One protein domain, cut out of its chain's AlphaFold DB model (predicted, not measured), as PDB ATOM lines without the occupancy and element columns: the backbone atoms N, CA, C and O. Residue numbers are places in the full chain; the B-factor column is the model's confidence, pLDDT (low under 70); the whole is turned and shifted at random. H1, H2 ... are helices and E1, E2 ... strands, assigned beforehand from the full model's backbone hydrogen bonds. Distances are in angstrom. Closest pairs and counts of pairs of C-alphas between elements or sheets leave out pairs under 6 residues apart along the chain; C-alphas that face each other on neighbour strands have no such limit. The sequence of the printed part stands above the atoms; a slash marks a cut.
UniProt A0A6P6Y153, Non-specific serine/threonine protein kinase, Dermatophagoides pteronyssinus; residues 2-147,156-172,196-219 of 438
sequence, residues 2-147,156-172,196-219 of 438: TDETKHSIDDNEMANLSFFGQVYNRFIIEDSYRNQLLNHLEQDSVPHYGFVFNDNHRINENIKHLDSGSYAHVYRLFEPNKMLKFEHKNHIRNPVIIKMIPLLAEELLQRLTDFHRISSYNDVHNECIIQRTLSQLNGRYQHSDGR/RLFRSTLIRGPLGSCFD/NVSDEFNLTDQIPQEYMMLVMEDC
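What this domain is: This is residues 2 to 147, 156 to 172 and 196 to 219 of the 438 residues of the protein "Non-specific serine/threonine protein kinase" of Dermatophagoides pteronyssinus (UniProt A0A6P6Y153). One strongly twisted sheet of five antiparallel strands has the long helix H8 running over one face, with H3 beside H8's first residues, while the short H4 is on the opposite face. H1, H2 and H7 lie towards one end of the sheet, and residues 142 to 147, after H8, stick out as a free arm. The printed part has 187 residues, with nine named helices and five named strands in the order H1 H2 H3 H4 H5 E1 E2 H6 E3 H7 H8 E4 H9 E5; the sheet's order is E1 E2 E3 E5 E4, and the class is mixed, helices and strands. It is compact, with a radius of gyration of the C-alphas of 17.1 A and spans of 50 by 48 by 35 A.

How they stand to each other: H1, residues 11 to 15, is close to but not clearly touching H2, residues 19 to 30; their closest C-alphas, Met 14 and Gln 22, are 6.8 A apart. H2 only grazes the sheet, with its residues 24 to 28. H3, residues 32 to 40, touches residues 121 to 125 of H8, residues 121 to 138, at a shallow tilt of 26 degrees, the same way; the closest C-alphas, Tyr 33 and Asn 122, are 5.2 A apart. H4, residues 49 to 52, is on the opposite face from H3, over none of the strands. H5, residues 59 to 62, and H6, residues 80 to 83, only graze the sheet. E1, residues 63 to 68, and E2, residues 73 to 77, form a hairpin, with N 64 and O 76 at 2.8 A. E3, residues 96 to 104, is antiparallel to E2, with N 75 and O 98 at 2.8 A. H7, residues 106 to 111, is not on the sheet. H8 runs along the strands at a height over the sheet of 9.7 A; with H3 it makes two layers, helices on one face of a sheet. E4, residues 157 to 164, is an edge strand. H9, residues 197 to 200, is only just not on the sheet, with 4 pairs of C-alphas within 10 A. E5, residues 210 to 217, is antiparallel to E3, N 99 and O 214 at 2.9 A, and to E4, N 161 and O 213 at 3.0 A. Every O i to N i+4 pair is within hydrogen-bond range in H1, H3 and H7, against 7 of 8 in H2 and 11 of 14 in H8; H4, H5, H6 and H9 are too short for such a pair.

Where its parts are: H1 begins at C-alpha 11, (-20.677, -3.045, 29.893). From first to last C-alpha H2 measures 17.0 A, H8 26.5 A, E3 25.7 A, E4 20.2 A and E5 22.8 A. E5 ends at C-alpha 217, (-51.619, -0.012, 50.128).

The domain as a whole: The C-alphas farthest apart, Phe 19 and Arg 147, are 55.1 A apart. Residues 148 to 155 and 173 to 195 are not printed, with C-alpha gaps of 21.1 A and 11.1 A. The link from H6 to E3 is long. Of the printed residues, 42 have a pLDDT under 70, among them residues 2 to 15 and 196 to 206, and the mean pLDDT of the printed part is 82.2.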
ATOM      1  N   THR A   2     -14.505  -9.933  48.019       29.97
ATOM      2  CA  THR A   2     -14.343  -9.013  46.890       29.97
ATOM      3  C   THR A   2     -15.564  -8.111  46.703       29.97
ATOM      4  O   THR A   2     -16.676  -8.621  46.610       29.97
ATOM      5  N   ASP A   3     -15.332  -6.796  46.672       34.78
ATOM      6  CA  ASP A   3     -16.283  -5.782  46.204       34.78
ATOM      7  C   ASP A   3     -16.571  -6.045  44.721       34.78
ATOM      8  O   ASP A   3     -15.860  -5.571  43.837       34.78
ATOM      9  N   GLU A   4     -17.586  -6.855  44.434       39.25
ATOM     10  CA  GLU A   4     -18.224  -6.835  43.123       39.25
ATOM     11  C   GLU A   4     -19.170  -5.634  43.118       39.25
ATOM     12  O   GLU A   4     -20.229  -5.645  43.748       39.25
ATOM     13  N   THR A   5     -18.759  -4.554  42.455       45.38
ATOM     14  CA  THR A   5     -19.639  -3.421  42.156       45.38
ATOM     15  C   THR A   5     -20.862  -3.941  41.417       45.38
ATOM     16  O   THR A   5     -20.760  -4.389  40.278       45.38
ATOM     17  N   LYS A   6     -22.022  -3.889  42.073       50.72
ATOM     18  CA  LYS A   6     -23.316  -4.250  41.492       50.72
ATOM     19  C   LYS A   6     -23.605  -3.346  40.288       50.72
ATOM     20  O   LYS A   6     -23.922  -2.163  40.446       50.72
ATOM     21  N   HIS A   7     -23.423  -3.894  39.086       52.25
ATOM     22  CA  HIS A   7     -23.447  -3.160  37.820       52.25
ATOM     23  C   HIS A   7     -24.789  -2.426  37.614       52.25
ATOM     24  O   HIS A   7     -25.863  -3.027  37.695       52.25
ATOM     25  N   SER A   8     -24.736  -1.110  37.364       54.16
ATOM     26  CA  SER A   8     -25.918  -0.282  37.060       54.16
ATOM     27  C   SER A   8     -26.495  -0.576  35.674       54.16
ATOM     28  O   SER A   8     -27.704  -0.481  35.466       54.16
ATOM     29  N   ILE A   9     -25.621  -0.933  34.732       59.62
ATOM     30  CA  ILE A   9     -25.840  -1.008  33.288       59.62
ATOM     31  C   ILE A   9     -24.838  -2.052  32.741       59.62
ATOM     32  O   ILE A   9     -23.725  -2.128  33.263       59.62
ATOM     33  N   ASP A  10     -25.213  -2.876  31.750       59.44
ATOM     34  CA  ASP A  10     -24.278  -3.834  31.112       59.44
ATOM     35  C   ASP A  10     -23.089  -3.080  30.481       59.44
ATOM     36  O   ASP A  10     -23.264  -1.967  29.978       59.44
ATOM     37  N   ASP A  11     -21.890  -3.671  30.451       57.62
ATOM     38  CA  ASP A  11     -20.677  -3.045  29.893       57.62
ATOM     39  C   ASP A  11     -20.902  -2.561  28.444       57.62
ATOM     40  O   ASP A  11     -20.371  -1.529  28.023       57.62
ATOM     41  N   ASN A  12     -21.766  -3.260  27.697       56.69
ATOM     42  CA  ASN A  12     -22.184  -2.881  26.345       56.69
ATOM     43  C   ASN A  12     -23.088  -1.638  26.299       56.69
ATOM     44  O   ASN A  12     -22.965  -0.826  25.385       56.69
ATOM     45  N   GLU A  13     -24.007  -1.467  27.255       64.38
ATOM     46  CA  GLU A  13     -24.851  -0.266  27.345       64.38
ATOM     47  C   GLU A  13     -24.019   0.944  27.819       64.38
ATOM     48  O   GLU A  13     -24.223   2.053  27.329       64.38
ATOM     49  N   MET A  14     -23.030   0.739  28.701       65.75
ATOM     50  CA  MET A  14     -22.130   1.804  29.166       65.75
ATOM     51  C   MET A  14     -21.282   2.391  28.024       65.75
ATOM     52  O   MET A  14     -21.093   3.607  27.960       65.75
ATOM     53  N   ALA A  15     -20.808   1.549  27.100       65.81
ATOM     54  CA  ALA A  15     -20.042   1.982  25.929       65.81
ATOM     55  C   ALA A  15     -20.849   2.871  24.960       65.81
ATOM     56  O   ALA A  15     -20.259   3.641  24.202       65.81
ATOM     57  N   ASN A  16     -22.183   2.792  25.003       74.25
ATOM     58  CA  ASN A  16     -23.081   3.560  24.141       74.25
ATOM     59  C   ASN A  16     -23.479   4.926  24.727       74.25
ATOM     60  O   ASN A  16     -24.106   5.725  24.033       74.25
ATOM     61  N   LEU A  17     -23.122   5.216  25.984       77.12
ATOM     62  CA  LEU A  17     -23.403   6.509  26.606       77.12
ATOM     63  C   LEU A  17     -22.492   7.610  26.050       77.12
ATOM     64  O   LEU A  17     -21.307   7.391  25.770       77.12
ATOM     65  N   SER A  18     -23.032   8.830  25.978       82.62
ATOM     66  CA  SER A  18     -22.241  10.037  25.715       82.62
ATOM     67  C   SER A  18     -21.142  10.210  26.773       82.62
ATOM     68  O   SER A  18     -21.224   9.647  27.866       82.62
ATOM     69  N   PHE A  19     -20.123  11.032  26.499       82.69
ATOM     70  CA  PHE A  19     -19.095  11.344  27.503       82.69
ATOM     71  C   PHE A  19     -19.714  11.833  28.824       82.69
ATOM     72  O   PHE A  19     -19.324  11.378  29.899       82.69
ATOM     73  N   PHE A  20     -20.727  12.702  28.744       79.69
ATOM     74  CA  PHE A  20     -21.469  13.171  29.914       79.69
ATOM     75  C   PHE A  20     -22.236  12.043  30.606       79.69
ATOM     76  O   PHE A  20     -22.162  11.937  31.826       79.69
ATOM     77  N   GLY A  21     -22.898  11.163  29.852       82.06
ATOM     78  CA  GLY A  21     -23.576   9.987  30.398       82.06
ATOM     79  C   GLY A  21     -22.620   9.042  31.134       82.06
ATOM     80  O   GLY A  21     -22.942   8.567  32.220       82.06
ATOM     81  N   GLN A  22     -21.410   8.833  30.607       83.19
ATOM     82  CA  GLN A  22     -20.371   8.037  31.270       83.19
ATOM     83  C   GLN A  22     -19.884   8.691  32.566       83.19
ATOM     84  O   GLN A  22     -19.692   7.996  33.560       83.19
ATOM     85  N   VAL A  23     -19.686  10.015  32.580       85.00
ATOM     86  CA  VAL A  23     -19.306  10.759  33.794       85.00
ATOM     87  C   VAL A  23     -20.422  10.696  34.839       85.00
ATOM     88  O   VAL A  23     -20.152  10.371  35.991       85.00
ATOM     89  N   TYR A  24     -21.671  10.934  34.438       84.94
ATOM     90  CA  TYR A  24     -22.839  10.852  35.317       84.94
ATOM     91  C   TYR A  24     -23.005   9.448  35.923       84.94
ATOM     92  O   TYR A  24     -23.217   9.308  37.125       84.94
ATOM     93  N   ASN A  25     -22.822   8.396  35.118       85.56
ATOM     94  CA  ASN A  25     -22.917   7.015  35.587       85.56
ATOM     95  C   ASN A  25     -21.856   6.666  36.647       85.56
ATOM     96  O   ASN A  25     -22.132   5.852  37.525       85.56
ATOM     97  N   ARG A  26     -20.669   7.296  36.625       87.25
ATOM     98  CA  ARG A  26     -19.671   7.104  37.695       87.25
ATOM     99  C   ARG A  26     -20.184   7.606  39.038       87.25
ATOM    100  O   ARG A  26     -20.116   6.857  40.003       87.25
ATOM    101  N   PHE A  27     -20.778   8.803  39.076       89.69
ATOM    102  CA  PHE A  27     -21.382   9.330  40.305       89.69
ATOM    103  C   PHE A  27     -22.464   8.398  40.858       89.69
ATOM    104  O   PHE A  27     -22.565   8.234  42.068       89.69
ATOM    105  N   ILE A  28     -23.251   7.757  39.987       88.75
ATOM    106  CA  ILE A  28     -24.254   6.766  40.399       88.75
ATOM    107  C   ILE A  28     -23.597   5.516  40.997       88.75
ATOM    108  O   ILE A  28     -23.970   5.100  42.090       88.75
ATOM    109  N   ILE A  29     -22.645   4.890  40.298       85.94
ATOM    110  CA  ILE A  29     -22.041   3.614  40.730       85.94
ATOM    111  C   ILE A  29     -21.237   3.782  42.028       85.94
ATOM    112  O   ILE A  29     -21.253   2.897  42.890       85.94
ATOM    113  N   GLU A  30     -20.553   4.915  42.172       90.06
ATOM    114  CA  GLU A  30     -19.732   5.240  43.340       90.06
ATOM    115  C   GLU A  30     -20.578   5.685  44.552       90.06
ATOM    116  O   GLU A  30     -20.066   5.738  45.673       90.06
ATOM    117  N   ASP A  31     -21.884   5.937  44.377       92.31
ATOM    118  CA  ASP A  31     -22.772   6.331  45.470       92.31
ATOM    119  C   ASP A  31     -22.968   5.183  46.481       92.31
ATOM    120  O   ASP A  31     -23.586   4.142  46.228       92.31
ATOM    121  N   SER A  32     -22.439   5.382  47.688       93.75
ATOM    122  CA  SER A  32     -22.500   4.380  48.756       93.75
ATOM    123  C   SER A  32     -23.925   4.071  49.236       93.75
ATOM    124  O   SER A  32     -24.186   2.944  49.670       93.75
ATOM    125  N   TYR A  33     -24.859   5.026  49.163       93.62
ATOM    126  CA  TYR A  33     -26.247   4.819  49.583       93.62
ATOM    127  C   TYR A  33     -27.037   4.054  48.533       93.62
ATOM    128  O   TYR A  33     -27.874   3.225  48.894       93.62
ATOM    129  N   ARG A  34     -26.715   4.233  47.249       93.56
ATOM    130  CA  ARG A  34     -27.240   3.377  46.181       93.56
ATOM    131  C   ARG A  34     -26.869   1.911  46.403       93.56
ATOM    132  O   ARG A  34     -27.732   1.036  46.348       93.56
ATOM    133  N   ASN A  35     -25.602   1.634  46.714       91.75
ATOM    134  CA  ASN A  35     -25.132   0.270  46.984       91.75
ATOM    135  C   ASN A  35     -25.793  -0.330  48.237       91.75
ATOM    136  O   ASN A  35     -26.198  -1.496  48.243       91.75
ATOM    137  N   GLN A  36     -25.977   0.477  49.287       94.19
ATOM    138  CA  GLN A  36     -26.753   0.071  50.460       94.19
ATOM    139  C   GLN A  36     -28.213  -0.228  50.106       94.19
ATOM    140  O   GLN A  36     -28.731  -1.251  50.548       94.19
ATOM    141  N   LEU A  37     -28.875   0.610  49.303       94.06
ATOM    142  CA  LEU A  37     -30.236   0.366  48.821       94.06
ATOM    143  C   LEU A  37     -30.330  -0.971  48.087       94.06
ATOM    144  O   LEU A  37     -31.137  -1.807  48.478       94.06
ATOM    145  N   LEU A  38     -29.466  -1.228  47.103       94.00
ATOM    146  CA  LEU A  38     -29.441  -2.504  46.377       94.00
ATOM    147  C   LEU A  38     -29.322  -3.712  47.315       94.00
ATOM    148  O   LEU A  38     -30.007  -4.715  47.124       94.00
ATOM    149  N   ASN A  39     -28.504  -3.611  48.363       93.44
ATOM    150  CA  ASN A  39     -28.380  -4.667  49.366       93.44
ATOM    151  C   ASN A  39     -29.662  -4.856  50.189       93.44
ATOM    152  O   ASN A  39     -30.099  -5.989  50.369       93.44
ATOM    153  N   HIS A  40     -30.301  -3.778  50.650       92.38
ATOM    154  CA  HIS A  40     -31.565  -3.862  51.398       92.38
ATOM    155  C   HIS A  40     -32.748  -4.338  50.546       92.38
ATOM    156  O   HIS A  40     -33.716  -4.896  51.073       92.38
ATOM    157  N   LEU A  41     -32.686  -4.084  49.240       92.75
ATOM    158  CA  LEU A  41     -33.686  -4.494  48.261       92.75
ATOM    159  C   LEU A  41     -33.429  -5.894  47.701       92.75
ATOM    160  O   LEU A  41     -34.262  -6.380  46.943       92.75
ATOM    161  N   GLU A  42     -32.317  -6.534  48.083       92.88
ATOM    162  CA  GLU A  42     -31.894  -7.841  47.562       92.88
ATOM    163  C   GLU A  42     -31.790  -7.834  46.023       92.88
ATOM    164  O   GLU A  42     -32.154  -8.783  45.337       92.88
ATOM    165  N   GLN A  43     -31.296  -6.721  45.473       91.25
ATOM    166  CA  GLN A  43     -31.084  -6.520  44.044       91.25
ATOM    167  C   GLN A  43     -29.593  -6.620  43.714       91.25
ATOM    168  O   GLN A  43     -28.771  -5.916  44.307       91.25
ATOM    169  N   ASP A  44     -29.242  -7.470  42.750       87.69
ATOM    170  CA  ASP A  44     -27.874  -7.569  42.219       87.69
ATOM    171  C   ASP A  44     -27.574  -6.482  41.180       87.69
ATOM    172  O   ASP A  44     -26.423  -6.105  40.980       87.69
ATOM    173  N   SER A  45     -28.616  -5.942  40.547       88.50
ATOM    174  CA  SER A  45     -28.548  -4.834  39.596       88.50
ATOM    175  C   SER A  45     -29.856  -4.036  39.592       88.50
ATOM    176  O   SER A  45     -30.859  -4.441  40.193       88.50
ATOM    177  N   VAL A  46     -29.852  -2.885  38.914       90.88
ATOM    178  CA  VAL A  46     -31.057  -2.065  38.726       90.88
ATOM    179  C   VAL A  46     -31.770  -2.505  37.436       90.88
ATOM    180  O   VAL A  46     -31.271  -2.239  36.337       90.88
ATOM    181  N   PRO A  47     -32.921  -3.200  37.523       89.69
ATOM    182  CA  PRO A  47     -33.656  -3.662  36.356       89.69
ATOM    183  C   PRO A  47     -34.252  -2.492  35.575       89.69
ATOM    184  O   PRO A  47     -34.784  -1.537  36.147       89.69
ATOM    185  N   HIS A  48     -34.238  -2.608  34.247       87.69
ATOM    186  CA  HIS A  48     -35.027  -1.728  33.390       87.69
ATOM    187  C   HIS A  48     -36.525  -1.877  33.706       87.69
ATOM    188  O   HIS A  48     -36.985  -2.992  33.977       87.69
ATOM    189  N   TYR A  49     -37.304  -0.791  33.647       85.62
ATOM    190  CA  TYR A  49     -38.721  -0.805  34.044       85.62
ATOM    191  C   TYR A  49     -39.539  -1.889  33.307       85.62
ATOM    192  O   TYR A  49     -40.392  -2.537  33.912       85.62
ATOM    193  N   GLY A  50     -39.224  -2.176  32.037       84.25
ATOM    194  CA  GLY A  50     -39.862  -3.242  31.245       84.25
ATOM    195  C   GLY A  50     -39.697  -4.664  31.814       84.25
ATOM    196  O   GLY A  50     -40.478  -5.565  31.503       84.25
ATOM    197  N   PHE A  51     -38.731  -4.900  32.710       86.25
ATOM    198  CA  PHE A  51     -38.622  -6.161  33.460       86.25
ATOM    199  C   PHE A  51     -39.485  -6.189  34.723       86.25
ATOM    200  O   PHE A  51     -39.745  -7.264  35.259       86.25
ATOM    201  N   VAL A  52     -39.954  -5.034  35.188       87.38
ATOM    202  CA  VAL A  52     -40.796  -4.885  36.380       87.38
ATOM    203  C   VAL A  52     -42.277  -4.856  36.009       87.38
ATOM    204  O   VAL A  52     -43.103  -5.459  36.702       87.38
ATOM    205  N   PHE A  53     -42.599  -4.216  34.887       85.06
ATOM    206  CA  PHE A  53     -43.950  -4.098  34.358       85.06
ATOM    207  C   PHE A  53     -44.193  -5.085  33.207       85.06
ATOM    208  O   PHE A  53     -43.271  -5.506  32.506       85.06
ATOM    209  N   ASN A  54     -45.441  -5.511  33.035       78.44
ATOM    210  CA  ASN A  54     -45.870  -6.258  31.856       78.44
ATOM    211  C   ASN A  54     -46.133  -5.278  30.709       78.44
ATOM    212  O   ASN A  54     -47.008  -4.425  30.848       78.44
ATOM    213  N   ASP A  55     -45.436  -5.447  29.584       64.12
ATOM    214  CA  ASP A  55     -45.735  -4.749  28.329       64.12
ATOM    215  C   ASP A  55     -47.111  -5.178  27.823       64.12
ATOM    216  O   ASP A  55     -47.279  -6.254  27.253       64.12
ATOM    217  N   ASN A  56     -48.123  -4.350  28.060       58.66
ATOM    218  CA  ASN A  56     -49.458  -4.546  27.521       58.66
ATOM    219  C   ASN A  56     -49.964  -3.210  26.973       58.66
ATOM    220  O   ASN A  56     -49.995  -2.212  27.680       58.66
ATOM    221  N   HIS A  57     -50.480  -3.188  25.746       52.59
ATOM    222  CA  HIS A  57     -51.067  -1.991  25.114       52.59
ATOM    223  C   HIS A  57     -52.296  -1.389  25.849       52.59
ATOM    224  O   HIS A  57     -52.926  -0.471  25.339       52.59
ATOM    225  N   ARG A  58     -52.655  -1.902  27.038       54.34
ATOM    226  CA  ARG A  58     -53.741  -1.435  27.922       54.34
ATOM    227  C   ARG A  58     -53.255  -0.830  29.246       54.34
ATOM    228  O   ARG A  58     -54.063  -0.597  30.137       54.34
ATOM    229  N   ILE A  59     -51.949  -0.606  29.408       59.00
ATOM    230  CA  ILE A  59     -51.366  -0.052  30.644       59.00
ATOM    231  C   ILE A  59     -52.046   1.279  31.035       59.00
ATOM    232  O   ILE A  59     -52.363   1.461  32.208       59.00
ATOM    233  N   ASN A  60     -52.371   2.143  30.066       61.50
ATOM    234  CA  ASN A  60     -52.981   3.460  30.315       61.50
ATOM    235  C   ASN A  60     -54.397   3.398  30.924       61.50
ATOM    236  O   ASN A  60     -54.825   4.364  31.539       61.50
ATOM    237  N   GLU A  61     -55.131   2.288  30.780       67.25
ATOM    238  CA  GLU A  61     -56.477   2.141  31.370       67.25
ATOM    239  C   GLU A  61     -56.426   1.721  32.850       67.25
ATOM    240  O   GLU A  61     -57.407   1.860  33.579       67.25
ATOM    241  N   ASN A  62     -55.283   1.198  33.302       79.56
ATOM    242  CA  ASN A  62     -55.136   0.562  34.610       79.56
ATOM    243  C   ASN A  62     -54.260   1.356  35.589       79.56
ATOM    244  O   ASN A  62     -54.203   0.994  36.769       79.56
ATOM    245  N   ILE A  63     -53.609   2.425  35.128       86.25
ATOM    246  CA  ILE A  63     -52.854   3.360  35.957       86.25
ATOM    247  C   ILE A  63     -53.491   4.748  35.889       86.25
ATOM    248  O   ILE A  63     -53.871   5.219  34.822       86.25
ATOM    249  N   LYS A  64     -53.624   5.400  37.039       88.69
ATOM    250  CA  LYS A  64     -54.089   6.780  37.147       88.69
ATOM    251  C   LYS A  64     -53.060   7.581  37.929       88.69
ATOM    252  O   LYS A  64     -52.766   7.228  39.069       88.69
ATOM    253  N   HIS A  65     -52.543   8.653  37.342       89.00
ATOM    254  CA  HIS A  65     -51.779   9.656  38.084       89.00
ATOM    255  C   HIS A  65     -52.682  10.306  39.146       89.00
ATOM    256  O   HIS A  65     -53.851  10.596  38.879       89.00
ATOM    257  N   LEU A  66     -52.179  10.405  40.375       86.44
ATOM    258  CA  LEU A  66     -52.894  11.011  41.497       86.44
ATOM    259  C   LEU A  66     -52.298  12.358  41.876       86.44
ATOM    260  O   LEU A  66     -53.054  13.284  42.138       86.44
ATOM    261  N   ASP A  67     -50.971  12.429  41.961       83.06
ATOM    262  CA  ASP A  67     -50.268  13.606  42.456       83.06
ATOM    263  C   ASP A  67     -48.811  13.620  41.972       83.06
ATOM    264  O   ASP A  67     -48.195  12.572  41.744       83.06
ATOM    265  N   SER A  68     -48.262  14.816  41.811       76.62
ATOM    266  CA  SER A  68     -46.843  15.079  41.590       76.62
ATOM    267  C   SER A  68     -46.409  16.064  42.665       76.62
ATOM    268  O   SER A  68     -46.423  17.274  42.447       76.62
ATOM    269  N   GLY A  69     -46.047  15.530  43.830       71.38
ATOM    270  CA  GLY A  69     -45.513  16.333  44.919       71.38
ATOM    271  C   GLY A  69     -44.150  16.931  44.563       71.38
ATOM    272  O   GLY A  69     -43.624  16.770  43.461       71.38
ATOM    273  N   SER A  70     -43.520  17.581  45.537       71.06
ATOM    274  CA  SER A  70     -42.251  18.282  45.318       71.06
ATOM    275  C   SER A  70     -41.069  17.379  44.943       71.06
ATOM    276  O   SER A  70     -40.093  17.906  44.427       71.06
ATOM    277  N   TYR A  71     -41.144  16.064  45.188       82.50
ATOM    278  CA  TYR A  71     -40.029  15.124  44.991       82.50
ATOM    279  C   TYR A  71     -40.430  13.746  44.429       82.50
ATOM    280  O   TYR A  71     -39.565  12.890  44.243       82.50
ATOM    281  N   ALA A  72     -41.721  13.475  44.206       88.50
ATOM    282  CA  ALA A  72     -42.190  12.159  43.771       88.50
ATOM    283  C   ALA A  72     -43.480  12.238  42.952       88.50
ATOM    284  O   ALA A  72     -44.346  13.072  43.209       88.50
ATOM    285  N   HIS A  73     -43.641  11.288  42.033       88.81
ATOM    286  CA  HIS A  73     -44.898  11.050  41.329       88.81
ATOM    287  C   HIS A  73     -45.665   9.901  41.980       88.81
ATOM    288  O   HIS A  73     -45.095   8.854  42.305       88.81
ATOM    289  N   VAL A  74     -46.970  10.077  42.158       92.06
ATOM    290  CA  VAL A  74     -47.850   9.111  42.813       92.06
ATOM    291  C   VAL A  74     -48.919   8.652  41.833       92.06
ATOM    292  O   VAL A  74     -49.658   9.449  41.259       92.06
ATOM    293  N   TYR A  75     -49.037   7.338  41.675       92.25
ATOM    294  CA  TYR A  75     -49.989   6.706  40.772       92.25
ATOM    295  C   TYR A  75     -50.831   5.675  41.515       92.25
ATOM    296  O   TYR A  75     -50.328   4.925  42.349       92.25
ATOM    297  N   ARG A  76     -52.107   5.568  41.163       93.25
ATOM    298  CA  ARG A  76     -52.970   4.445  41.527       93.25
ATOM    299  C   ARG A  76     -52.922   3.394  40.431       93.25
ATOM    300  O   ARG A  76     -53.158   3.698  39.267       93.25
ATOM    301  N   LEU A  77     -52.696   2.150  40.822       91.75
ATOM    302  CA  LEU A  77     -52.723   0.981  39.957       91.75
ATOM    303  C   LEU A  77     -53.914   0.092  40.329       91.75
ATOM    304  O   LEU A  77     -53.943  -0.476  41.422       91.75
ATOM    305  N   PHE A  78     -54.889  -0.048  39.428       90.31
ATOM    306  CA  PHE A  78     -56.150  -0.754  39.707       90.31
ATOM    307  C   PHE A  78     -56.020  -2.281  39.676       90.31
ATOM    308  O   PHE A  78     -56.649  -2.971  40.477       90.31
ATOM    309  N   GLU A  79     -55.185  -2.817  38.781       88.38
ATOM    310  CA  GLU A  79     -55.026  -4.261  38.570       88.38
ATOM    311  C   GLU A  79     -53.560  -4.707  38.740       88.38
ATOM    312  O   GLU A  79     -52.894  -5.083  37.766       88.38
ATOM    313  N   PRO A  80     -53.026  -4.708  39.975       88.88
ATOM    314  CA  PRO A  80     -51.600  -4.911  40.215       88.88
ATOM    315  C   PRO A  80     -51.062  -6.242  39.679       88.88
ATOM    316  O   PRO A  80     -49.994  -6.251  39.080       88.88
ATOM    317  N   ASN A  81     -51.802  -7.352  39.791       85.81
ATOM    318  CA  ASN A  81     -51.326  -8.654  39.290       85.81
ATOM    319  C   ASN A  81     -51.250  -8.743  37.756       85.81
ATOM    320  O   ASN A  81     -50.585  -9.636  37.240       85.81
ATOM    321  N   LYS A  82     -51.953  -7.871  37.018       82.81
ATOM    322  CA  LYS A  82     -51.856  -7.837  35.550       82.81
ATOM    323  C   LYS A  82     -50.698  -6.972  35.073       82.81
ATOM    324  O   LYS A  82     -50.212  -7.186  33.966       82.81
ATOM    325  N   MET A  83     -50.266  -6.009  35.884       81.75
ATOM    326  CA  MET A  83     -49.278  -5.010  35.480       81.75
ATOM    327  C   MET A  83     -47.906  -5.213  36.100       81.75
ATOM    328  O   MET A  83     -46.915  -5.015  35.409       81.75
ATOM    329  N   LEU A  84     -47.827  -5.619  37.364       85.44
ATOM    330  CA  LEU A  84     -46.564  -5.858  38.048       85.44
ATOM    331  C   LEU A  84     -46.196  -7.337  37.964       85.44
ATOM    332  O   LEU A  84     -46.980  -8.218  38.327       85.44
ATOM    333  N   LYS A  85     -44.957  -7.604  37.551       84.06
ATOM    334  CA  LYS A  85     -44.337  -8.928  37.644       84.06
ATOM    335  C   LYS A  85     -43.983  -9.181  39.109       84.06
ATOM    336  O   LYS A  85     -42.883  -8.858  39.560       84.06
ATOM    337  N   PHE A  86     -44.958  -9.656  39.883       73.50
ATOM    338  CA  PHE A  86     -44.728 -10.155  41.238       73.50
ATOM    339  C   PHE A  86     -44.113 -11.549  41.184       73.50
ATOM    340  O   PHE A  86     -44.484 -12.373  40.347       73.50
ATOM    341  N   GLU A  87     -43.235 -11.849  42.134       65.50
ATOM    342  CA  GLU A  87     -42.856 -13.231  42.401       65.50
ATOM    343  C   GLU A  87     -44.095 -14.038  42.824       65.50
ATOM    344  O   GLU A  87     -44.996 -13.509  43.482       65.50
ATOM    345  N   HIS A  88     -44.139 -15.318  42.434       52.41
ATOM    346  CA  HIS A  88     -45.311 -16.214  42.368       52.41
ATOM    347  C   HIS A  88     -46.219 -16.348  43.623       52.41
ATOM    348  O   HIS A  88     -47.176 -17.120  43.594       52.41
ATOM    349  N   LYS A  89     -45.982 -15.625  44.725       53.41
ATOM    350  CA  LYS A  89     -46.683 -15.782  46.012       53.41
ATOM    351  C   LYS A  89     -47.543 -14.596  46.473       53.41
ATOM    352  O   LYS A  89     -48.304 -14.776  47.419       53.41
ATOM    353  N   ASN A  90     -47.520 -13.439  45.808       62.22
ATOM    354  CA  ASN A  90     -48.200 -12.230  46.305       62.22
ATOM    355  C   ASN A  90     -49.331 -11.749  45.383       62.22
ATOM    356  O   ASN A  90     -49.211 -10.724  44.724       62.22
ATOM    357  N   HIS A  91     -50.453 -12.476  45.347       71.75
ATOM    358  CA  HIS A  91     -51.647 -12.006  44.633       71.75
ATOM    359  C   HIS A  91     -52.316 -10.853  45.395       71.75
ATOM    360  O   HIS A  91     -53.004 -11.074  46.395       71.75
ATOM    361  N   ILE A  92     -52.163  -9.625  44.900       81.38
ATOM    362  CA  ILE A  92     -52.795  -8.427  45.468       81.38
ATOM    363  C   ILE A  92     -54.101  -8.161  44.722       81.38
ATOM    364  O   ILE A  92     -54.098  -7.949  43.517       81.38
ATOM    365  N   ARG A  93     -55.245  -8.227  45.409       81.69
ATOM    366  CA  ARG A  93     -56.564  -8.096  44.755       81.69
ATOM    367  C   ARG A  93     -57.085  -6.665  44.669       81.69
ATOM    368  O   ARG A  93     -57.930  -6.392  43.829       81.69
ATOM    369  N   ASN A  94     -56.618  -5.796  45.557       90.19
ATOM    370  CA  ASN A  94     -57.077  -4.416  45.639       90.19
ATOM    371  C   ASN A  94     -56.141  -3.497  44.848       90.19
ATOM    372  O   ASN A  94     -54.979  -3.868  44.652       90.19
ATOM    373  N   PRO A  95     -56.608  -2.298  44.462       93.00
ATOM    374  CA  PRO A  95     -55.730  -1.257  43.956       93.00
ATOM    375  C   PRO A  95     -54.556  -0.977  44.902       93.00
ATOM    376  O   PRO A  95     -54.664  -1.141  46.123       93.00
ATOM    377  N   VAL A  96     -53.437  -0.558  44.322       95.25
ATOM    378  CA  VAL A  96     -52.218  -0.170  45.042       95.25
ATOM    379  C   VAL A  96     -51.767   1.212  44.605       95.25
ATOM    380  O   VAL A  96     -52.141   1.686  43.533       95.25
ATOM    381  N   ILE A  97     -50.937   1.837  45.427       96.06
ATOM    382  CA  ILE A  97     -50.267   3.090  45.104       96.06
ATOM    383  C   ILE A  97     -48.834   2.791  44.691       96.06
ATOM    384  O   ILE A  97     -48.152   2.010  45.350       96.06
ATOM    385  N   ILE A  98     -48.382   3.409  43.609       94.56
ATOM    386  CA  ILE A  98     -46.986   3.454  43.196       94.56
ATOM    387  C   ILE A  98     -46.487   4.862  43.477       94.56
ATOM    388  O   ILE A  98     -46.973   5.813  42.873       94.56
ATOM    389  N   LYS A  99     -45.516   4.984  44.378       95.19
ATOM    390  CA  LYS A  99     -44.738   6.207  44.569       95.19
ATOM    391  C   LYS A  99     -43.408   6.041  43.846       95.19
ATOM    392  O   LYS A  99     -42.666   5.100  44.140       95.19
ATOM    393  N   MET A 100     -43.160   6.916  42.881       92.19
ATOM    394  CA  MET A 100     -41.987   6.927  42.019       92.19
ATOM    395  C   MET A 100     -41.130   8.140  42.365       92.19
ATOM    396  O   MET A 100     -41.578   9.275  42.206       92.19
ATOM    397  N   ILE A 101     -39.918   7.901  42.854       91.81
ATOM    398  CA  ILE A 101     -39.011   8.953  43.319       91.81
ATOM    399  C   ILE A 101     -37.802   8.987  42.378       91.81
ATOM    400  O   ILE A 101     -37.046   8.011  42.382       91.81
ATOM    401  N   PRO A 102     -37.615  10.034  41.554       89.06
ATOM    402  CA  PRO A 102     -36.405  10.187  40.754       89.06
ATOM    403  C   PRO A 102     -35.194  10.410  41.657       89.06
ATOM    404  O   PRO A 102     -35.283  11.082  42.686       89.06
ATOM    405  N   LEU A 103     -34.063   9.829  41.264       88.81
ATOM    406  CA  LEU A 103     -32.852   9.808  42.074       88.81
ATOM    407  C   LEU A 103     -31.717  10.587  41.429       88.81
ATOM    408  O   LEU A 103     -31.461  10.482  40.228       88.81
ATOM    409  N   LEU A 104     -30.979  11.293  42.280       86.81
ATOM    410  CA  LEU A 104     -29.704  11.910  41.947       86.81
ATOM    411  C   LEU A 104     -28.610  11.395  42.890       86.81
ATOM    412  O   LEU A 104     -28.856  11.120  44.066       86.81
ATOM    413  N   ALA A 105     -27.388  11.253  42.377       87.94
ATOM    414  CA  ALA A 105     -26.237  10.918  43.210       87.94
ATOM    415  C   ALA A 105     -26.004  12.003  44.273       87.94
ATOM    416  O   ALA A 105     -26.087  13.197  43.971       87.94
ATOM    417  N   GLU A 106     -25.675  11.596  45.500       87.12
ATOM    418  CA  GLU A 106     -25.492  12.504  46.641       87.12
ATOM    419  C   GLU A 106     -24.431  13.576  46.345       87.12
ATOM    420  O   GLU A 106     -24.633  14.759  46.607       87.12
ATOM    421  N   GLU A 107     -23.316  13.180  45.728       87.62
ATOM    422  CA  GLU A 107     -22.243  14.108  45.370       87.62
ATOM    423  C   GLU A 107     -22.672  15.134  44.310       87.62
ATOM    424  O   GLU A 107     -22.250  16.289  44.363       87.62
ATOM    425  N   LEU A 108     -23.527  14.742  43.359       85.25
ATOM    426  CA  LEU A 108     -24.063  15.676  42.370       85.25
ATOM    427  C   LEU A 108     -25.005  16.672  43.039       85.25
ATOM    428  O   LEU A 108     -24.846  17.872  42.832       85.25
ATOM    429  N   LEU A 109     -25.916  16.196  43.890       82.38
ATOM    430  CA  LEU A 109     -26.845  17.055  44.623       82.38
ATOM    431  C   LEU A 109     -26.104  18.097  45.479       82.38
ATOM    432  O   LEU A 109     -26.481  19.258  45.494       82.38
ATOM    433  N   GLN A 110     -25.001  17.719  46.131       82.19
ATOM    434  CA  GLN A 110     -24.188  18.650  46.927       82.19
ATOM    435  C   GLN A 110     -23.457  19.706  46.085       82.19
ATOM    436  O   GLN A 110     -23.168  20.798  46.576       82.19
ATOM    437  N   ARG A 111     -23.124  19.387  44.830       83.50
ATOM    438  CA  ARG A 111     -22.458  20.312  43.899       83.50
ATOM    439  C   ARG A 111     -23.442  21.250  43.197       83.50
ATOM    440  O   ARG A 111     -23.024  22.292  42.697       83.50
ATOM    441  N   LEU A 112     -24.717  20.878  43.140       75.88
ATOM    442  CA  LEU A 112     -25.786  21.609  42.471       75.88
ATOM    443  C   LEU A 112     -26.566  22.423  43.511       75.88
ATOM    444  O   LEU A 112     -27.364  21.884  44.269       75.88
ATOM    445  N   THR A 113     -26.323  23.730  43.573       59.53
ATOM    446  CA  THR A 113     -26.820  24.589  44.664       59.53
ATOM    447  C   THR A 113     -28.328  24.828  44.654       59.53
ATOM    448  O   THR A 113     -28.873  25.160  45.702       59.53
ATOM    449  N   ASP A 114     -29.001  24.611  43.520       61.41
ATOM    450  CA  ASP A 114     -30.380  25.082  43.302       61.41
ATOM    451  C   ASP A 114     -31.417  23.937  43.259       61.41
ATOM    452  O   ASP A 114     -32.616  24.164  43.111       61.41
ATOM    453  N   PHE A 115     -30.979  22.685  43.426       62.38
ATOM    454  CA  PHE A 115     -31.805  21.492  43.222       62.38
ATOM    455  C   PHE A 115     -32.357  20.952  44.546       62.38
ATOM    456  O   PHE A 115     -32.057  19.841  44.966       62.38
ATOM    457  N   HIS A 116     -33.185  21.723  45.249       60.16
ATOM    458  CA  HIS A 116     -33.731  21.297  46.553       60.16
ATOM    459  C   HIS A 116     -34.897  20.297  46.465       60.16
ATOM    460  O   HIS A 116     -35.419  19.860  47.492       60.16
ATOM    461  N   ARG A 117     -35.341  19.970  45.247       64.81
ATOM    462  CA  ARG A 117     -36.572  19.210  44.972       64.81
ATOM    463  C   ARG A 117     -36.325  17.782  44.492       64.81
ATOM    464  O   ARG A 117     -37.257  16.993  44.416       64.81
ATOM    465  N   ILE A 118     -35.073  17.421  44.225       73.75
ATOM    466  CA  ILE A 118     -34.700  16.059  43.839       73.75
ATOM    467  C   ILE A 118     -34.155  15.327  45.059       73.75
ATOM    468  O   ILE A 118     -33.368  15.875  45.830       73.75
ATOM    469  N   SER A 119     -34.579  14.078  45.239       84.12
ATOM    470  CA  SER A 119     -34.106  13.253  46.349       84.12
ATOM    471  C   SER A 119     -32.801  12.549  45.983       84.12
ATOM    472  O   SER A 119     -32.657  11.998  44.889       84.12
ATOM    473  N   SER A 120     -31.850  12.526  46.917       90.56
ATOM    474  CA  SER A 120     -30.641  11.719  46.757       90.56
ATOM    475  C   SER A 120     -30.878  10.249  47.107       90.56
ATOM    476  O   SER A 120     -31.861   9.893  47.766       90.56
ATOM    477  N   TYR A 121     -29.932   9.377  46.744       93.62
ATOM    478  CA  TYR A 121     -29.943   7.992  47.228       93.62
ATOM    479  C   TYR A 121     -29.919   7.900  48.757       93.62
ATOM    480  O   TYR A 121     -30.511   6.972  49.301       93.62
ATOM    481  N   ASN A 122     -29.281   8.839  49.463       93.50
ATOM    482  CA  ASN A 122     -29.289   8.875  50.927       93.50
ATOM    483  C   ASN A 122     -30.697   9.139  51.477       93.50
ATOM    484  O   ASN A 122     -31.187   8.390  52.326       93.50
ATOM    485  N   ASP A 123     -31.366  10.176  50.971       92.00
ATOM    486  CA  ASP A 123     -32.724  10.530  51.391       92.00
ATOM    487  C   ASP A 123     -33.687   9.362  51.178       92.00
ATOM    488  O   ASP A 123     -34.385   8.935  52.103       92.00
ATOM    489  N   VAL A 124     -33.651   8.772  49.985       94.44
ATOM    490  CA  VAL A 124     -34.533   7.661  49.630       94.44
ATOM    491  C   VAL A 124     -34.162   6.363  50.339       94.44
ATOM    492  O   VAL A 124     -35.047   5.578  50.686       94.44
ATOM    493  N   HIS A 125     -32.879   6.131  50.622       95.88
ATOM    494  CA  HIS A 125     -32.453   5.039  51.493       95.88
ATOM    495  C   HIS A 125     -33.118   5.152  52.865       95.88
ATOM    496  O   HIS A 125     -33.736   4.191  53.330       95.88
ATOM    497  N   ASN A 126     -33.063   6.329  53.490       96.31
ATOM    498  CA  ASN A 126     -33.699   6.553  54.784       96.31
ATOM    499  C   ASN A 126     -35.222   6.376  54.702       96.31
ATOM    500  O   ASN A 126     -35.784   5.629  55.508       96.31
ATOM    501  N   GLU A 127     -35.882   6.983  53.713       97.12
ATOM    502  CA  GLU A 127     -37.333   6.873  53.530       97.12
ATOM    503  C   GLU A 127     -37.776   5.415  53.322       97.12
ATOM    504  O   GLU A 127     -38.687   4.933  53.998       97.12
ATOM    505  N   CYS A 128     -37.094   4.675  52.443       97.31
ATOM    506  CA  CYS A 128     -37.395   3.275  52.158       97.31
ATOM    507  C   CYS A 128     -37.296   2.407  53.418       97.31
ATOM    508  O   CYS A 128     -38.179   1.584  53.682       97.31
ATOM    509  N   ILE A 129     -36.234   2.579  54.212       97.69
ATOM    510  CA  ILE A 129     -36.051   1.823  55.454       97.69
ATOM    511  C   ILE A 129     -37.134   2.177  56.471       97.69
ATOM    512  O   ILE A 129     -37.692   1.268  57.095       97.69
ATOM    513  N   ILE A 130     -37.484   3.458  56.610       98.44
ATOM    514  CA  ILE A 130     -38.549   3.897  57.516       98.44
ATOM    515  C   ILE A 130     -39.891   3.285  57.103       98.44
ATOM    516  O   ILE A 130     -40.525   2.605  57.915       98.44
ATOM    517  N   GLN A 131     -40.285   3.427  55.837       98.06
ATOM    518  CA  GLN A 131     -41.540   2.887  55.315       98.06
ATOM    519  C   GLN A 131     -41.609   1.356  55.448       98.06
ATOM    520  O   GLN A 131     -42.620   0.809  55.901       98.06
ATOM    521  N   ARG A 132     -40.524   0.639  55.114       97.25
ATOM    522  CA  ARG A 132     -40.445  -0.825  55.267       97.25
ATOM    523  C   ARG A 132     -40.580  -1.246  56.728       97.25
ATOM    524  O   ARG A 132     -41.250  -2.237  57.006       97.25
ATOM    525  N   THR A 133     -39.985  -0.494  57.650       97.69
ATOM    526  CA  THR A 133     -40.025  -0.772  59.093       97.69
ATOM    527  C   THR A 133     -41.422  -0.548  59.671       97.69
ATOM    528  O   THR A 133     -41.965  -1.435  60.329       97.69
ATOM    529  N   LEU A 134     -42.057   0.588  59.368       98.56
ATOM    530  CA  LEU A 134     -43.415   0.893  59.835       98.56
ATOM    531  C   LEU A 134     -44.455  -0.077  59.263       98.56
ATOM    532  O   LEU A 134     -45.362  -0.502  59.982       98.56
ATOM    533  N   SER A 135     -44.293  -0.501  58.005       98.25
ATOM    534  CA  SER A 135     -45.156  -1.500  57.360       98.25
ATOM    535  C   SER A 135     -45.259  -2.803  58.172       98.25
ATOM    536  O   SER A 135     -46.344  -3.390  58.249       98.25
ATOM    537  N   GLN A 136     -44.184  -3.222  58.857       97.75
ATOM    538  CA  GLN A 136     -44.161  -4.448  59.671       97.75
ATOM    539  C   GLN A 136     -45.154  -4.420  60.842       97.75
ATOM    540  O   GLN A 136     -45.631  -5.480  61.258       97.75
ATOM    541  N   LEU A 137     -45.535  -3.234  61.339       98.31
ATOM    542  CA  LEU A 137     -46.526  -3.089  62.412       98.31
ATOM    543  C   LEU A 137     -47.931  -3.547  61.996       98.31
ATOM    544  O   LEU A 137     -48.746  -3.843  62.870       98.31
ATOM    545  N   ASN A 138     -48.213  -3.675  60.692       97.44
ATOM    546  CA  ASN A 138     -49.478  -4.239  60.208       97.44
ATOM    547  C   ASN A 138     -49.659  -5.722  60.592       97.44
ATOM    548  O   ASN A 138     -50.771  -6.246  60.481       97.44
ATOM    549  N   GLY A 139     -48.582  -6.399  61.009       96.19
ATOM    550  CA  GLY A 139     -48.590  -7.735  61.602       96.19
ATOM    551  C   GLY A 139     -48.204  -7.721  63.087       96.19
ATOM    552  O   GLY A 139     -48.007  -6.674  63.697       96.19
ATOM    553  N   ARG A 140     -48.087  -8.908  63.693       97.56
ATOM    554  CA  ARG A 140     -47.567  -9.049  65.063       97.56
ATOM    555  C   ARG A 140     -46.047  -8.875  65.045       97.56
ATOM    556  O   ARG A 140     -45.320  -9.855  64.917       97.56
ATOM    557  N   TYR A 141     -45.585  -7.638  65.163       97.81
ATOM    558  CA  TYR A 141     -44.167  -7.311  65.236       97.81
ATOM    559  C   TYR A 141     -43.614  -7.657  66.622       97.81
ATOM    560  O   TYR A 141     -44.133  -7.175  67.629       97.81
ATOM    561  N   GLN A 142     -42.569  -8.483  66.686       97.44
ATOM    562  CA  GLN A 142     -41.853  -8.769  67.927       97.44
ATOM    563  C   GLN A 142     -40.634  -7.849  68.031       97.44
ATOM    564  O   GLN A 142     -39.708  -7.938  67.231       97.44
ATOM    565  N   HIS A 143     -40.643  -6.964  69.022       95.62
ATOM    566  CA  HIS A 143     -39.527  -6.071  69.315       95.62
ATOM    567  C   HIS A 143     -38.384  -6.831  70.017       95.62
ATOM    568  O   HIS A 143     -38.576  -7.932  70.538       95.62
ATOM    569  N   SER A 144     -37.188  -6.237  70.063       93.12
ATOM    570  CA  SER A 144     -35.973  -6.840  70.642       93.12
ATOM    571  C   SER A 144     -36.088  -7.199  72.131       93.12
ATOM    572  O   SER A 144     -35.386  -8.086  72.605       93.12
ATOM    573  N   ASP A 145     -37.010  -6.567  72.861       92.81
ATOM    574  CA  ASP A 145     -37.357  -6.895  74.254       92.81
ATOM    575  C   ASP A 145     -38.328  -8.091  74.380       92.81
ATOM    576  O   ASP A 145     -38.835  -8.379  75.466       92.81
ATOM    577  N   GLY A 146     -38.624  -8.774  73.270       95.69
ATOM    578  CA  GLY A 146     -39.514  -9.931  73.187       95.69
ATOM    579  C   GLY A 146     -41.004  -9.585  73.181       95.69
ATOM    580  O   GLY A 146     -41.834 -10.489  73.050       95.69
ATOM    581  N   ARG A 147     -41.371  -8.304  73.310       97.81
ATOM    582  CA  ARG A 147     -42.769  -7.871  73.355       97.81
ATOM    583  C   ARG A 147     -43.348  -7.674  71.960       97.81
ATOM    584  O   ARG A 147     -42.667  -7.245  71.035       97.81
ATOM    585  N   ARG A 156     -49.347  -0.710  54.332       97.06
ATOM    586  CA  ARG A 156     -48.546  -1.866  53.927       97.06
ATOM    587  C   ARG A 156     -47.676  -1.488  52.733       97.06
ATOM    588  O   ARG A 156     -48.177  -0.986  51.734       97.06
ATOM    589  N   LEU A 157     -46.391  -1.793  52.833       96.00
ATOM    590  CA  LEU A 157     -45.455  -1.813  51.716       96.00
ATOM    591  C   LEU A 157     -45.439  -3.224  51.121       96.00
ATOM    592  O   LEU A 157     -45.091  -4.181  51.813       96.00
ATOM    593  N   PHE A 158     -45.831  -3.348  49.858       94.06
ATOM    594  CA  PHE A 158     -45.816  -4.609  49.115       94.06
ATOM    595  C   PHE A 158     -44.538  -4.776  48.293       94.06
ATOM    596  O   PHE A 158     -44.004  -5.878  48.213       94.06
ATOM    597  N   ARG A 159     -44.138  -3.675  47.639       92.75
ATOM    598  CA  ARG A 159     -43.035  -3.464  46.688       92.75
ATOM    599  C   ARG A 159     -42.003  -2.445  47.155       92.75
ATOM    600  O   ARG A 159     -42.425  -1.318  47.363       92.75
ATOM    601  N   SER A 160     -40.713  -2.739  47.208       95.31
ATOM    602  CA  SER A 160     -39.669  -1.702  47.137       95.31
ATOM    603  C   SER A 160     -38.630  -2.142  46.117       95.31
ATOM    604  O   SER A 160     -38.152  -3.274  46.206       95.31
ATOM    605  N   THR A 161     -38.326  -1.324  45.113       94.75
ATOM    606  CA  THR A 161     -37.399  -1.701  44.034       94.75
ATOM    607  C   THR A 161     -36.778  -0.451  43.419       94.75
ATOM    608  O   THR A 161     -37.504   0.486  43.098       94.75
ATOM    609  N   LEU A 162     -35.462  -0.459  43.216       94.88
ATOM    610  CA  LEU A 162     -34.796   0.481  42.318       94.88
ATOM    611  C   LEU A 162     -35.030   0.033  40.879       94.88
ATOM    612  O   LEU A 162     -34.815  -1.140  40.569       94.88
ATOM    613  N   ILE A 163     -35.455   0.946  40.013       92.44
ATOM    614  CA  ILE A 163     -35.691   0.689  38.589       92.44
ATOM    615  C   ILE A 163     -34.964   1.725  37.736       92.44
ATOM    616  O   ILE A 163     -34.710   2.833  38.204       92.44
ATOM    617  N   ARG A 164     -34.660   1.378  36.483       88.94
ATOM    618  CA  ARG A 164     -34.029   2.292  35.523       88.94
ATOM    619  C   ARG A 164     -34.769   2.393  34.196       88.94
ATOM    620  O   ARG A 164     -35.560   1.516  33.837       88.94
ATOM    621  N   GLY A 165     -34.370   3.401  33.433       80.19
ATOM    622  CA  GLY A 165     -34.779   3.627  32.051       80.19
ATOM    623  C   GLY A 165     -35.828   4.726  31.931       80.19
ATOM    624  O   GLY A 165     -36.431   5.097  32.940       80.19
ATOM    625  N   PRO A 166     -36.051   5.237  30.707       77.56
ATOM    626  CA  PRO A 166     -37.148   6.156  30.465       77.56
ATOM    627  C   PRO A 166     -38.447   5.423  30.795       77.56
ATOM    628  O   PRO A 166     -38.696   4.318  30.299       77.56
ATOM    629  N   LEU A 167     -39.251   6.003  31.682       79.12
ATOM    630  CA  LEU A 167     -40.545   5.428  32.017       79.12
ATOM    631  C   LEU A 167     -41.438   5.439  30.768       79.12
ATOM    632  O   LEU A 167     -41.389   6.360  29.957       79.12
ATOM    633  N   GLY A 168     -42.232   4.383  30.583       73.44
ATOM    634  CA  GLY A 168     -43.182   4.324  29.471       73.44
ATOM    635  C   GLY A 168     -44.262   5.405  29.586       73.44
ATOM    636  O   GLY A 168     -44.573   5.851  30.690       73.44
ATOM    637  N   SER A 169     -44.901   5.746  28.463       73.62
ATOM    638  CA  SER A 169     -45.872   6.854  28.361       73.62
ATOM    639  C   SER A 169     -47.090   6.757  29.285       73.62
ATOM    640  O   SER A 169     -47.822   7.714  29.512       73.62
ATOM    641  N   CYS A 170     -47.324   5.590  29.870       68.88
ATOM    642  CA  CYS A 170     -48.304   5.392  30.927       68.88
ATOM    643  C   CYS A 170     -47.997   6.113  32.245       68.88
ATOM    644  O   CYS A 170     -48.888   6.258  33.080       68.88
ATOM    645  N   PHE A 171     -46.737   6.484  32.463       77.19
ATOM    646  CA  PHE A 171     -46.295   7.272  33.609       77.19
ATOM    647  C   PHE A 171     -46.194   8.758  33.270       77.19
ATOM    648  O   PHE A 171     -45.900   9.546  34.172       77.19
ATOM    649  N   ASP A 172     -46.474   9.141  32.020       72.62
ATOM    650  CA  ASP A 172     -46.542  10.541  31.636       72.62
ATOM    651  C   ASP A 172     -47.582  11.227  32.518       72.62
ATOM    652  O   ASP A 172     -48.731  10.788  32.645       72.62
ATOM    653  N   ASN A 196     -38.096  15.700  35.538       63.47
ATOM    654  CA  ASN A 196     -37.057  14.675  35.641       63.47
ATOM    655  C   ASN A 196     -35.676  15.341  35.654       63.47
ATOM    656  O   ASN A 196     -35.462  16.337  34.964       63.47
ATOM    657  N   VAL A 197     -34.716  14.726  36.356       64.56
ATOM    658  CA  VAL A 197     -33.303  15.162  36.392       64.56
ATOM    659  C   VAL A 197     -32.796  15.475  34.981       64.56
ATOM    660  O   VAL A 197     -32.174  16.503  34.738       64.56
ATOM    661  N   SER A 198     -33.087  14.596  34.023       63.94
ATOM    662  CA  SER A 198     -32.660  14.778  32.637       63.94
ATOM    663  C   SER A 198     -33.267  16.003  31.972       63.94
ATOM    664  O   SER A 198     -32.591  16.639  31.175       63.94
ATOM    665  N   ASP A 199     -34.516  16.334  32.283       66.81
ATOM    666  CA  ASP A 199     -35.218  17.457  31.668       66.81
ATOM    667  C   ASP A 199     -34.685  18.769  32.245       66.81
ATOM    668  O   ASP A 199     -34.445  19.721  31.508       66.81
ATOM    669  N   GLU A 200     -34.369  18.787  33.543       64.81
ATOM    670  CA  GLU A 200     -33.758  19.942  34.205       64.81
ATOM    671  C   GLU A 200     -32.356  20.261  33.656       64.81
ATOM    672  O   GLU A 200     -31.988  21.428  33.520       64.81
ATOM    673  N   PHE A 201     -31.600  19.240  33.238       66.12
ATOM    674  CA  PHE A 201     -30.311  19.422  32.564       66.12
ATOM    675  C   PHE A 201     -30.396  19.544  31.031       66.12
ATOM    676  O   PHE A 201     -29.359  19.737  30.395       66.12
ATOM    677  N   ASN A 202     -31.580  19.433  30.409       64.75
ATOM    678  CA  ASN A 202     -31.735  19.243  28.953       64.75
ATOM    679  C   ASN A 202     -30.882  18.075  28.398       64.75
ATOM    680  O   ASN A 202     -30.349  18.119  27.288       64.75
ATOM    681  N   LEU A 203     -30.739  17.025  29.204       68.31
ATOM    682  CA  LEU A 203     -30.004  15.789  28.940       68.31
ATOM    683  C   LEU A 203     -30.951  14.586  28.804       68.31
ATOM    684  O   LEU A 203     -30.553  13.455  29.098       68.31
ATOM    685  N   THR A 204     -32.201  14.807  28.388       68.75
ATOM    686  CA  THR A 204     -33.167  13.739  28.082       68.75
ATOM    687  C   THR A 204     -32.511  12.703  27.167       68.75
ATOM    688  O   THR A 204     -31.819  13.056  26.211       68.75
ATOM    689  N   ASP A 205     -32.635  11.426  27.537       66.94
ATOM    690  CA  ASP A 205     -32.004  10.268  26.883       66.94
ATOM    691  C   ASP A 205     -30.458  10.248  26.845       66.94
ATOM    692  O   ASP A 205     -29.863   9.330  26.281       66.94
ATOM    693  N   GLN A 206     -29.775  11.214  27.473       68.25
ATOM    694  CA  GLN A 206     -28.305  11.286  27.517       68.25
ATOM    695  C   GLN A 206     -27.704  10.785  28.834       68.25
ATOM    696  O   GLN A 206     -26.511  10.469  28.872       68.25
ATOM    697  N   ILE A 207     -28.503  10.718  29.904       73.06
ATOM    698  CA  ILE A 207     -28.080  10.230  31.222       73.06
ATOM    699  C   ILE A 207     -28.961   9.066  31.695       73.06
ATOM    700  O   ILE A 207     -30.173   9.079  31.462       73.06
ATOM    701  N   PRO A 208     -28.386   8.068  32.390       74.25
ATOM    702  CA  PRO A 208     -29.165   7.066  33.103       74.25
ATOM    703  C   PRO A 208     -30.148   7.701  34.088       74.25
ATOM    704  O   PRO A 208     -29.763   8.539  34.898       74.25
ATOM    705  N   GLN A 209     -31.403   7.263  34.058       83.31
ATOM    706  CA  GLN A 209     -32.400   7.633  35.058       83.31
ATOM    707  C   GLN A 209     -32.683   6.427  35.941       83.31
ATOM    708  O   GLN A 209     -33.032   5.356  35.435       83.31
ATOM    709  N   GLU A 210     -32.522   6.608  37.249       90.62
ATOM    710  CA  GLU A 210     -32.935   5.640  38.256       90.62
ATOM    711  C   GLU A 210     -34.057   6.231  39.106       90.62
ATOM    712  O   GLU A 210     -34.058   7.417  39.444       90.62
ATOM    713  N   TYR A 211     -35.004   5.372  39.456       92.19
ATOM    714  CA  TYR A 211     -36.124   5.704  40.314       92.19
ATOM    715  C   TYR A 211     -36.206   4.701  41.449       92.19
ATOM    716  O   TYR A 211     -36.031   3.494  41.253       92.19
ATOM    717  N   MET A 212     -36.572   5.185  42.627       95.25
ATOM    718  CA  MET A 212     -37.102   4.314  43.658       95.25
ATOM    719  C   MET A 212     -38.599   4.148  43.469       95.25
ATOM    720  O   MET A 212     -39.354   5.119  43.474       95.25
ATOM    721  N   MET A 213     -39.029   2.895  43.356       95.44
ATOM    722  CA  MET A 213     -40.429   2.525  43.255       95.44
ATOM    723  C   MET A 213     -40.898   1.877  44.560       95.44
ATOM    724  O   MET A 213     -40.453   0.784  44.929       95.44
ATOM    725  N   LEU A 214     -41.855   2.520  45.227       96.62
ATOM    726  CA  LEU A 214     -42.560   1.981  46.390       96.62
ATOM    727  C   LEU A 214     -43.993   1.607  45.992       96.62
ATOM    728  O   LEU A 214     -44.773   2.471  45.598       96.62
ATOM    729  N   VAL A 215     -44.352   0.326  46.116       95.94
ATOM    730  CA  VAL A 215     -45.718  -0.172  45.881       95.94
ATOM    731  C   VAL A 215     -46.400  -0.395  47.223       95.94
ATOM    732  O   VAL A 215     -45.998  -1.276  47.988       95.94
ATOM    733  N   MET A 216     -47.434   0.386  47.505       96.44
ATOM    734  CA  MET A 216     -48.068   0.495  48.816       96.44
ATOM    735  C   MET A 216     -49.578   0.254  48.757       96.44
ATOM    736  O   MET A 216     -50.204   0.263  47.700       96.44
ATOM    737  N   GLU A 217     -50.170   0.015  49.921       95.88
ATOM    738  CA  GLU A 217     -51.619  -0.012  50.128       95.88
ATOM    739  C   GLU A 217     -52.280   1.280  49.633       95.88
ATOM    740  O   GLU A 217     -51.824   2.374  49.959       95.88
ATOM    741  N   ASP A 218     -53.380   1.158  48.884       95.75
ATOM    742  CA  ASP A 218     -54.281   2.288  48.659       95.75
ATOM    743  C   ASP A 218     -54.983   2.633  49.969       95.75
ATOM    744  O   ASP A 218     -55.687   1.809  50.559       95.75
ATOM    745  N   CYS A 219     -54.716   3.844  50.439       95.69
ATOM    746  CA  CYS A 219     -54.995   4.306  51.787       95.69
ATOM    747  C   CYS A 219     -56.164   5.303  51.843       95.69
ATOM    748  O   CYS A 219     -56.432   5.848  52.909       95.69
TER     749      CYS A 219